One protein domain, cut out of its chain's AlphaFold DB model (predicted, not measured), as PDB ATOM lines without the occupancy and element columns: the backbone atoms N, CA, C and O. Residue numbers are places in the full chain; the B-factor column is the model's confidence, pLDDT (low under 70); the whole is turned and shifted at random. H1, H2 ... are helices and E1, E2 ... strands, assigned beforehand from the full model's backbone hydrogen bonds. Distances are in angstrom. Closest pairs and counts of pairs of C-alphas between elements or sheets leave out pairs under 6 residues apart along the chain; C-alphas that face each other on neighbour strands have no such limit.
ATOM      1  N   PHE A 694     128.837 206.702 196.519       81.56
ATOM      2  CA  PHE A 694     128.096 206.703 197.820       81.56
ATOM      3  C   PHE A 694     127.613 208.051 198.431       81.56
ATOM      4  O   PHE A 694     126.909 208.020 199.445       81.56
ATOM      5  N   ASN A 695     127.939 209.233 197.895       75.69
ATOM      6  CA  ASN A 695     127.825 210.527 198.624       75.69
ATOM      7  C   ASN A 695     126.410 210.985 199.093       75.69
ATOM      8  O   ASN A 695     126.272 212.016 199.747       75.69
ATOM      9  N   SER A 696     125.343 210.251 198.766       66.25
ATOM     10  CA  SER A 696     123.933 210.670 198.893       66.25
ATOM     11  C   SER A 696     123.106 209.936 199.966       66.25
ATOM     12  O   SER A 696     121.880 210.044 199.968       66.25
ATOM     13  N   LYS A 697     123.731 209.139 200.848       68.81
ATOM     14  CA  LYS A 697     123.022 208.109 201.645       68.81
ATOM     15  C   LYS A 697     122.668 208.454 203.103       68.81
ATOM     16  O   LYS A 697     122.053 207.622 203.756       68.81
ATOM     17  N   ASN A 698     122.983 209.658 203.599       64.75
ATOM     18  CA  ASN A 698     122.543 210.182 204.913       64.75
ATOM     19  C   ASN A 698     122.775 209.244 206.126       64.75
ATOM     20  O   ASN A 698     121.927 209.152 207.010       64.75
ATOM     21  N   LEU A 699     123.911 208.546 206.159       73.19
ATOM     22  CA  LEU A 699     124.211 207.537 207.180       73.19
ATOM     23  C   LEU A 699     124.723 208.165 208.486       73.19
ATOM     24  O   LEU A 699     125.494 209.127 208.463       73.19
ATOM     25  N   THR A 700     124.315 207.592 209.616       67.94
ATOM     26  CA  THR A 700     124.606 208.054 210.982       67.94
ATOM     27  C   THR A 700     125.307 206.976 211.814       67.94
ATOM     28  O   THR A 700     125.415 205.824 211.396       67.94
ATOM     29  N   GLU A 701     125.834 207.342 212.986       66.06
ATOM     30  CA  GLU A 701     126.567 206.401 213.842       66.06
ATOM     31  C   GLU A 701     125.674 205.224 214.281       66.06
ATOM     32  O   GLU A 701     124.572 205.410 214.802       66.06
ATOM     33  N   GLY A 702     126.145 204.000 214.034       63.44
ATOM     34  CA  GLY A 702     125.359 202.775 214.222       63.44
ATOM     35  C   GLY A 702     124.500 202.350 213.020       63.44
ATOM     36  O   GLY A 702     123.765 201.370 213.135       63.44
ATOM     37  N   ASP A 703     124.583 203.032 211.872       67.81
ATOM     38  CA  ASP A 703     124.096 202.511 210.585       67.81
ATOM     39  C   ASP A 703     125.172 201.644 209.903       67.81
ATOM     40  O   ASP A 703     126.362 201.967 209.922       67.81
ATOM     41  N   ARG A 704     124.763 200.527 209.288       73.81
ATOM     42  CA  ARG A 704     125.647 199.541 208.637       73.81
ATOM     43  C   ARG A 704     125.615 199.688 207.118       73.81
ATOM     44  O   ARG A 704     124.535 199.817 206.561       73.81
ATOM     45  N   ILE A 705     126.774 199.594 206.465       77.50
ATOM     46  CA  ILE A 705     126.917 199.390 205.018       77.50
ATOM     47  C   ILE A 705     127.422 197.964 204.780       77.50
ATOM     48  O   ILE A 705     128.422 197.549 205.368       77.50
ATOM     49  N   THR A 706     126.787 197.246 203.858       77.81
ATOM     50  CA  THR A 706     127.317 196.001 203.277       77.81
ATOM     51  C   THR A 706     127.473 196.179 201.771       77.81
ATOM     52  O   THR A 706     126.568 196.721 201.147       77.81
ATOM     53  N   LEU A 707     128.589 195.718 201.202       80.94
ATOM     54  CA  LEU A 707     128.876 195.620 199.771       80.94
ATOM     55  C   LEU A 707     128.922 194.140 199.371       80.94
ATOM     56  O   LEU A 707     129.712 193.376 199.926       80.94
ATOM     57  N   ALA A 708     128.125 193.733 198.387       78.50
ATOM     58  CA  ALA A 708     128.190 192.389 197.810       78.50
ATOM     59  C   ALA A 708     128.765 192.457 196.393       78.50
ATOM     60  O   ALA A 708     128.202 193.166 195.566       78.50
ATOM     61  N   ILE A 709     129.858 191.733 196.132       78.88
ATOM     62  CA  ILE A 709     130.554 191.650 194.836       78.88
ATOM     63  C   ILE A 709     130.302 190.257 194.244       78.88
ATOM     64  O   ILE A 709     130.488 189.257 194.938       78.88
ATOM     65  N   ALA A 710     129.876 190.165 192.984       68.56
ATOM     66  CA  ALA A 710     129.641 188.881 192.321       68.56
ATOM     67  C   ALA A 710     130.948 188.076 192.167       68.56
ATOM     68  O   ALA A 710     131.995 188.633 191.852       68.56
ATOM     69  N   GLY A 711     130.899 186.767 192.437       67.81
ATOM     70  CA  GLY A 711     132.091 185.904 192.501       67.81
ATOM     71  C   GLY A 711     133.003 186.143 193.717       67.81
ATOM     72  O   GLY A 711     133.920 185.359 193.941       67.81
ATOM     73  N   GLY A 712     132.746 187.189 194.511       70.75
ATOM     74  CA  GLY A 712     133.609 187.644 195.597       70.75
ATOM     75  C   GLY A 712     133.020 187.489 197.000       70.75
ATOM     76  O   GLY A 712     131.859 187.132 197.204       70.75
ATOM     77  N   THR A 713     133.841 187.805 198.001       74.00
ATOM     78  CA  THR A 713     133.423 187.870 199.409       74.00
ATOM     79  C   THR A 713     132.760 189.218 199.698       74.00
ATOM     80  O   THR A 713     133.262 190.261 199.271       74.00
ATOM     81  N   GLN A 714     131.648 189.217 200.445       79.19
ATOM     82  CA  GLN A 714     130.981 190.456 200.868       79.19
ATOM     83  C   GLN A 714     131.868 191.271 201.820       79.19
ATOM     84  O   GLN A 714     132.502 190.723 202.722       79.19
ATOM     85  N   VAL A 715     131.867 192.591 201.650       81.69
ATOM     86  CA  VAL A 715     132.677 193.532 202.431       81.69
ATOM     87  C   VAL A 715     131.744 194.473 203.185       81.69
ATOM     88  O   VAL A 715     130.859 195.071 202.586       81.69
ATOM     89  N   GLN A 716     131.901 194.613 204.499       82.69
ATOM     90  CA  GLN A 716     130.925 195.308 205.345       82.69
ATOM     91  C   GLN A 716     131.584 196.162 206.425       82.69
ATOM     92  O   GLN A 716     132.682 195.854 206.887       82.69
ATOM     93  N   GLY A 717     130.881 197.196 206.879       74.25
ATOM     94  CA  GLY A 717     131.296 198.008 208.016       74.25
ATOM     95  C   GLY A 717     130.173 198.899 208.540       74.25
ATOM     96  O   GLY A 717     129.215 199.211 207.835       74.25
ATOM     97  N   VAL A 718     130.282 199.291 209.803       74.12
ATOM     98  CA  VAL A 718     129.342 200.203 210.471       74.12
ATOM     99  C   VAL A 718     129.943 201.604 210.473       74.12
ATOM    100  O   VAL A 718     131.154 201.756 210.635       74.12
ATOM    101  N   VAL A 719     129.114 202.633 210.299       75.56
ATOM    102  CA  VAL A 719     129.542 204.022 210.479       75.56
ATOM    103  C   VAL A 719     129.858 204.236 211.960       75.56
ATOM    104  O   VAL A 719     128.959 204.278 212.799       75.56
ATOM    105  N   GLY A 720     131.152 204.330 212.265       67.12
ATOM    106  CA  GLY A 720     131.682 204.764 213.557       67.12
ATOM    107  C   GLY A 720     132.156 206.220 213.525       67.12
ATOM    108  O   GLY A 720     131.976 206.932 212.533       67.12
ATOM    109  N   SER A 721     132.817 206.645 214.599       66.00
ATOM    110  CA  SER A 721     133.206 208.041 214.862       66.00
ATOM    111  C   SER A 721     134.118 208.720 213.821       66.00
ATOM    112  O   SER A 721     134.165 209.948 213.789       66.00
ATOM    113  N   GLY A 722     134.804 207.964 212.953       64.75
ATOM    114  CA  GLY A 722     135.595 208.492 211.824       64.75
ATOM    115  C   GLY A 722     134.769 208.932 210.600       64.75
ATOM    116  O   GLY A 722     135.247 209.671 209.737       64.75
ATOM    117  N   GLY A 723     133.498 208.525 210.524       78.00
ATOM    118  CA  GLY A 723     132.590 208.888 209.436       78.00
ATOM    119  C   GLY A 723     132.846 208.169 208.100       78.00
ATOM    120  O   GLY A 723     133.592 207.195 207.996       78.00
ATOM    121  N   LEU A 724     132.162 208.640 207.051       79.62
ATOM    122  CA  LEU A 724     131.974 207.889 205.802       79.62
ATOM    123  C   LEU A 724     133.264 207.641 204.996       79.62
ATOM    124  O   LEU A 724     133.439 206.552 204.457       79.62
ATOM    125  N   ASN A 725     134.171 208.618 204.902       80.12
ATOM    126  CA  ASN A 725     135.367 208.488 204.055       80.12
ATOM    127  C   ASN A 725     136.385 207.474 204.604       80.12
ATOM    128  O   ASN A 725     137.042 206.785 203.824       80.12
ATOM    129  N   GLU A 726     136.499 207.353 205.928       81.38
ATOM    130  CA  GLU A 726     137.366 206.363 206.572       81.38
ATOM    131  C   GLU A 726     136.809 204.946 206.364       81.38
ATOM    132  O   GLU A 726     137.530 204.053 205.914       81.38
ATOM    133  N   LEU A 727     135.491 204.775 206.546       83.25
ATOM    134  CA  LEU A 727     134.777 203.535 206.234       83.25
ATOM    135  C   LEU A 727     134.961 203.118 204.764       83.25
ATOM    136  O   LEU A 727     135.359 201.985 204.504       83.25
ATOM    137  N   LEU A 728     134.738 204.016 203.800       83.88
ATOM    138  CA  LEU A 728     134.897 203.703 202.372       83.88
ATOM    139  C   LEU A 728     136.345 203.345 201.999       83.88
ATOM    140  O   LEU A 728     136.553 202.445 201.189       83.88
ATOM    141  N   THR A 729     137.338 203.976 202.632       81.88
ATOM    142  CA  THR A 729     138.758 203.621 202.446       81.88
ATOM    143  C   THR A 729     139.043 202.206 202.960       81.88
ATOM    144  O   THR A 729     139.724 201.425 202.293       81.88
ATOM    145  N   SER A 730     138.474 201.831 204.112       81.75
ATOM    146  CA  SER A 730     138.569 200.464 204.634       81.75
ATOM    147  C   SER A 730     137.890 199.446 203.711       81.75
ATOM    148  O   SER A 730     138.481 198.413 203.407       81.75
ATOM    149  N   LEU A 731     136.677 199.742 203.226       83.19
ATOM    150  CA  LEU A 731     135.933 198.874 202.306       83.19
ATOM    151  C   LEU A 731     136.674 198.681 200.970       83.19
ATOM    152  O   LEU A 731     136.713 197.566 200.453       83.19
ATOM    153  N   ALA A 732     137.307 199.729 200.434       81.56
ATOM    154  CA  ALA A 732     138.091 199.652 199.202       81.56
ATOM    155  C   ALA A 732     139.349 198.789 199.352       81.56
ATOM    156  O   ALA A 732     139.600 197.932 198.506       81.56
ATOM    157  N   ASN A 733     140.091 198.946 200.452       80.50
ATOM    158  CA  ASN A 733     141.250 198.100 200.749       80.50
ATOM    159  C   ASN A 733     140.845 196.626 200.923       80.50
ATOM    160  O   ASN A 733     141.534 195.740 200.428       80.50
ATOM    161  N   SER A 734     139.711 196.346 201.571       80.06
ATOM    162  CA  SER A 734     139.190 194.980 201.715       80.06
ATOM    163  C   SER A 734     138.640 194.383 200.409       80.06
ATOM    164  O   SER A 734     138.702 193.169 200.233       80.06
ATOM    165  N   ALA A 735     138.141 195.201 199.478       76.56
ATOM    166  CA  ALA A 735     137.766 194.756 198.131       76.56
ATOM    167  C   ALA A 735     138.994 194.492 197.236       76.56
ATOM    168  O   ALA A 735     138.972 193.577 196.418       76.56
ATOM    169  N   ALA A 736     140.083 195.247 197.423       73.06
ATOM    170  CA  ALA A 736     141.334 195.107 196.672       73.06
ATOM    171  C   ALA A 736     142.089 193.788 196.935       73.06
ATOM    172  O   ALA A 736     142.983 193.441 196.171       73.06
ATOM    173  N   LEU A 737     141.735 193.055 197.998       76.88
ATOM    174  CA  LEU A 737     142.300 191.743 198.342       76.88
ATOM    175  C   LEU A 737     141.682 190.575 197.547       76.88
ATOM    176  O   LEU A 737     141.961 189.421 197.854       76.88
ATOM    177  N   GLN A 738     140.816 190.857 196.570       74.19
ATOM    178  CA  GLN A 738     140.162 189.857 195.717       74.19
ATOM    179  C   GLN A 738     140.826 189.875 194.331       74.19
ATOM    180  O   GLN A 738     140.241 190.269 193.321       74.19
ATOM    181  N   ASP A 739     142.105 189.497 194.336       62.12
ATOM    182  CA  ASP A 739     143.076 189.586 193.238       62.12
ATOM    183  C   ASP A 739     142.802 188.640 192.057       62.12
ATOM    184  O   ASP A 739     143.403 188.796 190.999       62.12
ATOM    185  N   THR A 740     141.864 187.702 192.214       65.81
ATOM    186  CA  THR A 740     141.327 186.833 191.154       65.81
ATOM    187  C   THR A 740     140.127 187.423 190.404       65.81
ATOM    188  O   THR A 740     139.646 186.805 189.458       65.81
ATOM    189  N   LEU A 741     139.617 188.587 190.828       65.38
ATOM    190  CA  LEU A 741     138.453 189.257 190.226       65.38
ATOM    191  C   LEU A 741     138.793 190.640 189.661       65.38
ATOM    192  O   LEU A 741     138.143 191.102 188.722       65.38
ATOM    193  N   PHE A 742     139.795 191.310 190.238       74.75
ATOM    194  CA  PHE A 742     140.187 192.658 189.846       74.75
ATOM    195  C   PHE A 742     141.705 192.844 189.820       74.75
ATOM    196  O   PHE A 742     142.403 192.473 190.758       74.75
ATOM    197  N   SER A 743     142.206 193.559 188.811       71.62
ATOM    198  CA  SER A 743     143.596 194.031 188.773       71.62
ATOM    199  C   SER A 743     143.847 195.291 189.619       71.62
ATOM    200  O   SER A 743     145.003 195.590 189.911       71.62
ATOM    201  N   ALA A 744     142.805 196.038 190.033       76.00
ATOM    202  CA  ALA A 744     142.943 197.136 191.005       76.00
ATOM    203  C   ALA A 744     141.629 197.565 191.700       76.00
ATOM    204  O   ALA A 744     140.654 197.915 191.036       76.00
ATOM    205  N   VAL A 745     141.685 197.605 193.039       80.88
ATOM    206  CA  VAL A 745     140.831 198.278 194.052       80.88
ATOM    207  C   VAL A 745     141.142 199.765 194.347       80.88
ATOM    208  O   VAL A 745     142.212 200.005 194.899       80.88
ATOM    209  N   THR A 746     140.308 200.778 194.057       79.81
ATOM    210  CA  THR A 746     140.581 202.180 194.492       79.81
ATOM    211  C   THR A 746     139.360 202.953 195.016       79.81
ATOM    212  O   THR A 746     138.222 202.626 194.682       79.81
ATOM    213  N   SER A 747     139.589 204.006 195.820       82.94
ATOM    214  CA  SER A 747     138.550 204.925 196.328       82.94
ATOM    215  C   SER A 747     139.020 206.375 196.493       82.94
ATOM    216  O   SER A 747     140.153 206.615 196.909       82.94
ATOM    217  N   SER A 748     138.136 207.346 196.250       78.44
ATOM    218  CA  SER A 748     138.365 208.777 196.504       78.44
ATOM    219  C   SER A 748     137.040 209.529 196.650       78.44
ATOM    220  O   SER A 748     136.101 209.254 195.916       78.44
ATOM    221  N   SER A 749     136.965 210.517 197.549       77.00
ATOM    222  CA  SER A 749     135.854 211.493 197.622       77.00
ATOM    223  C   SER A 749     134.435 210.882 197.643       77.00
ATOM    224  O   SER A 749     133.523 211.395 197.000       77.00
ATOM    225  N   GLY A 750     134.252 209.762 198.352       70.62
ATOM    226  CA  GLY A 750     132.981 209.025 198.425       70.62
ATOM    227  C   GLY A 750     132.690 208.053 197.262       70.62
ATOM    228  O   GLY A 750     131.608 207.477 197.209       70.62
ATOM    229  N   VAL A 751     133.650 207.851 196.352       78.75
ATOM    230  CA  VAL A 751     133.553 207.076 195.097       78.75
ATOM    231  C   VAL A 751     134.569 205.916 195.107       78.75
ATOM    232  O   VAL A 751     135.618 206.027 195.743       78.75
ATOM    233  N   MET A 752     134.283 204.806 194.414       84.75
ATOM    234  CA  MET A 752     135.128 203.600 194.286       84.75
ATOM    235  C   MET A 752     135.336 203.186 192.808       84.75
ATOM    236  O   MET A 752     134.567 203.578 191.932       84.75
ATOM    237  N   THR A 753     136.402 202.447 192.474       79.69
ATOM    238  CA  THR A 753     136.790 202.129 191.075       79.69
ATOM    239  C   THR A 753     137.578 200.815 190.943       79.69
ATOM    240  O   THR A 753     138.442 200.558 191.780       79.69
ATOM    241  N   PHE A 754     137.281 200.013 189.904       83.12
ATOM    242  CA  PHE A 754     137.570 198.568 189.800       83.12
ATOM    243  C   PHE A 754     138.108 198.150 188.409       83.12
ATOM    244  O   PHE A 754     137.404 198.275 187.412       83.12
ATOM    245  N   ASN A 755     139.307 197.570 188.308       73.94
ATOM    246  CA  ASN A 755     139.905 197.123 187.027       73.94
ATOM    247  C   ASN A 755     139.885 195.586 186.868       73.94
ATOM    248  O   ASN A 755     139.912 194.912 187.882       73.94
ATOM    249  N   GLY A 756     139.856 195.015 185.653       66.50
ATOM    250  CA  GLY A 756     139.697 193.563 185.404       66.50
ATOM    251  C   GLY A 756     140.952 192.831 184.916       66.50
ATOM    252  O   GLY A 756     142.048 193.395 184.943       66.50
ATOM    253  N   MET A 757     140.790 191.556 184.536       61.06
ATOM    254  CA  MET A 757     141.897 190.605 184.314       61.06
ATOM    255  C   MET A 757     141.923 189.898 182.947       61.06
ATOM    256  O   MET A 757     142.983 189.389 182.598       61.06
ATOM    257  N   THR A 758     140.822 189.846 182.186       54.06
ATOM    258  CA  THR A 758     140.661 189.093 180.910       54.06
ATOM    259  C   THR A 758     139.768 189.849 179.911       54.06
ATOM    260  O   THR A 758     139.090 190.779 180.333       54.06
ATOM    261  N   THR A 759     139.830 189.580 178.587       53.84
ATOM    262  CA  THR A 759     139.090 190.370 177.563       53.84
ATOM    263  C   THR A 759     137.606 190.136 177.595       53.84
ATOM    264  O   THR A 759     136.830 191.090 177.642       53.84
ATOM    265  N   ASP A 760     137.241 188.865 177.533       47.31
ATOM    266  CA  ASP A 760     135.884 188.465 177.190       47.31
ATOM    267  C   ASP A 760     135.021 188.261 178.446       47.31
ATOM    268  O   ASP A 760     133.825 187.989 178.345       47.31
ATOM    269  N   GLU A 761     135.596 188.468 179.638       52.91
ATOM    270  CA  GLU A 761     134.859 188.509 180.899       52.91
ATOM    271  C   GLU A 761     134.535 189.951 181.303       52.91
ATOM    272  O   GLU A 761     135.396 190.763 181.652       52.91
ATOM    273  N   ALA A 762     133.241 190.269 181.289       57.53
ATOM    274  CA  ALA A 762     132.734 191.507 181.861       57.53
ATOM    275  C   ALA A 762     132.910 191.508 183.390       57.53
ATOM    276  O   ALA A 762     132.663 190.505 184.060       57.53
ATOM    277  N   LEU A 763     133.289 192.659 183.952       63.78
ATOM    278  CA  LEU A 763     133.559 192.787 185.385       63.78
ATOM    279  C   LEU A 763     132.341 192.452 186.277       63.78
ATOM    280  O   LEU A 763     131.214 192.829 185.940       63.78
ATOM    281  N   PRO A 764     132.559 191.807 187.442       71.06
ATOM    282  CA  PRO A 764     131.482 191.380 188.330       71.06
ATOM    283  C   PRO A 764     130.653 192.537 188.916       71.06
ATOM    284  O   PRO A 764     131.164 193.599 189.272       71.06
ATOM    285  N   ALA A 765     129.346 192.295 189.055       72.25
ATOM    286  CA  ALA A 765     128.360 193.252 189.564       72.25
ATOM    287  C   ALA A 765     128.437 193.470 191.093       72.25
ATOM    288  O   ALA A 765     128.883 192.584 191.825       72.25
ATOM    289  N   ILE A 766     127.975 194.636 191.581       78.75
ATOM    290  CA  ILE A 766     128.152 195.081 192.981       78.75
ATOM    291  C   ILE A 766     126.873 195.751 193.566       78.75
ATOM    292  O   ILE A 766     126.247 196.555 192.879       78.75
ATOM    293  N   THR A 767     126.497 195.457 194.830       76.38
ATOM    294  CA  THR A 767     125.196 195.827 195.485       76.38
ATOM    295  C   THR A 767     125.335 196.294 196.969       76.38
ATOM    296  O   THR A 767     126.344 195.956 197.584       76.38
ATOM    297  N   VAL A 768     124.367 197.051 197.564       77.62
ATOM    298  CA  VAL A 768     124.494 197.799 198.870       77.62
ATOM    299  C   VAL A 768     123.233 197.812 199.822       77.62
ATOM    300  O   VAL A 768     122.145 198.067 199.308       77.62
ATOM    301  N   THR A 769     123.345 197.635 201.180       73.69
ATOM    302  CA  THR A 769     122.200 197.403 202.176       73.69
ATOM    303  C   THR A 769     122.402 197.850 203.693       73.69
ATOM    304  O   THR A 769     123.537 198.192 204.019       73.69
ATOM    305  N   LEU A 770     121.358 197.819 204.606       71.31
ATOM    306  CA  LEU A 770     121.245 198.279 206.067       71.31
ATOM    307  C   LEU A 770     120.341 197.384 207.061       71.31
ATOM    308  O   LEU A 770     119.627 196.532 206.541       71.31
TER     309      LEU A 770
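This is residues 694 to 770 of the 1146 residues of the protein "Flagellin_D0/D1 domain-containing protein" of Porticoccaceae bacterium (UniProt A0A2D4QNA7). One helix, H1, packs on one face of a small three-stranded sheet, over its edge strand E2, and the strand hairpin E3 and E4 packs on H1, mainly through E3. The turn at Ser 721 and the loop at Asp 760 make the two ends of the length. The printed part has 77 residues, under half of them in named elements, in the order E1, E2, H1, E3, E4, E5; the class is mixed, helices and strands. Both sheets, E2 - E1 - E5 and E3 - E4, are antiparallel. The whole is compact, with a radius of gyration of the C-alphas of 12.9 A, yet only just elongated, spanning 41 by 21 by 20 A.

Find C-alpha 704 at (125.647, 199.541, 208.637); there E1 begins and runs 16.6 A to residue 709. E2 is residues 715 to 718. H1, residues 724 to 735, starts at C-alpha 724 (131.974, 207.889, 205.802) and spans 16.3 A. Next come E3, residues 744 to 748, 13.7 A, and E4, residues 751 to 755, 14.3 A. E5, residues 766 to 769, ends at C-alpha 769 (122.200, 197.403, 202.176).

Look first at the hairpin E1 and E2, where N 707 and O 715 are 2.7 A apart. On the other side of E1, N 767 of E5 and O 708 are 2.9 A apart. H1 is on this sheet in two layers, a helix on one face, at a height over the sheet of 8.2 A; it runs along the strands, at 17 degrees to E2 on the local plane. The closest C-alphas of H1 and E2 are those of Leu 731 and Val 715, 6.3 A. Those of H1 and E3 are Ala 732 and Thr 746, 5.9 A. In the hairpin E3 and E4, N 748 and O 751 are 2.9 A apart. E4 and E5 are apart. In H1 every O i to N i+4 pair is within hydrogen-bond range.

The two C-alphas farthest apart, of Ser 721 and Asp 760, are 42.5 A apart. The printed part has no cut and no long link. Mean pLDDT of the printed part is 73.4; look for values under 70 at residues 756 to 763, among others.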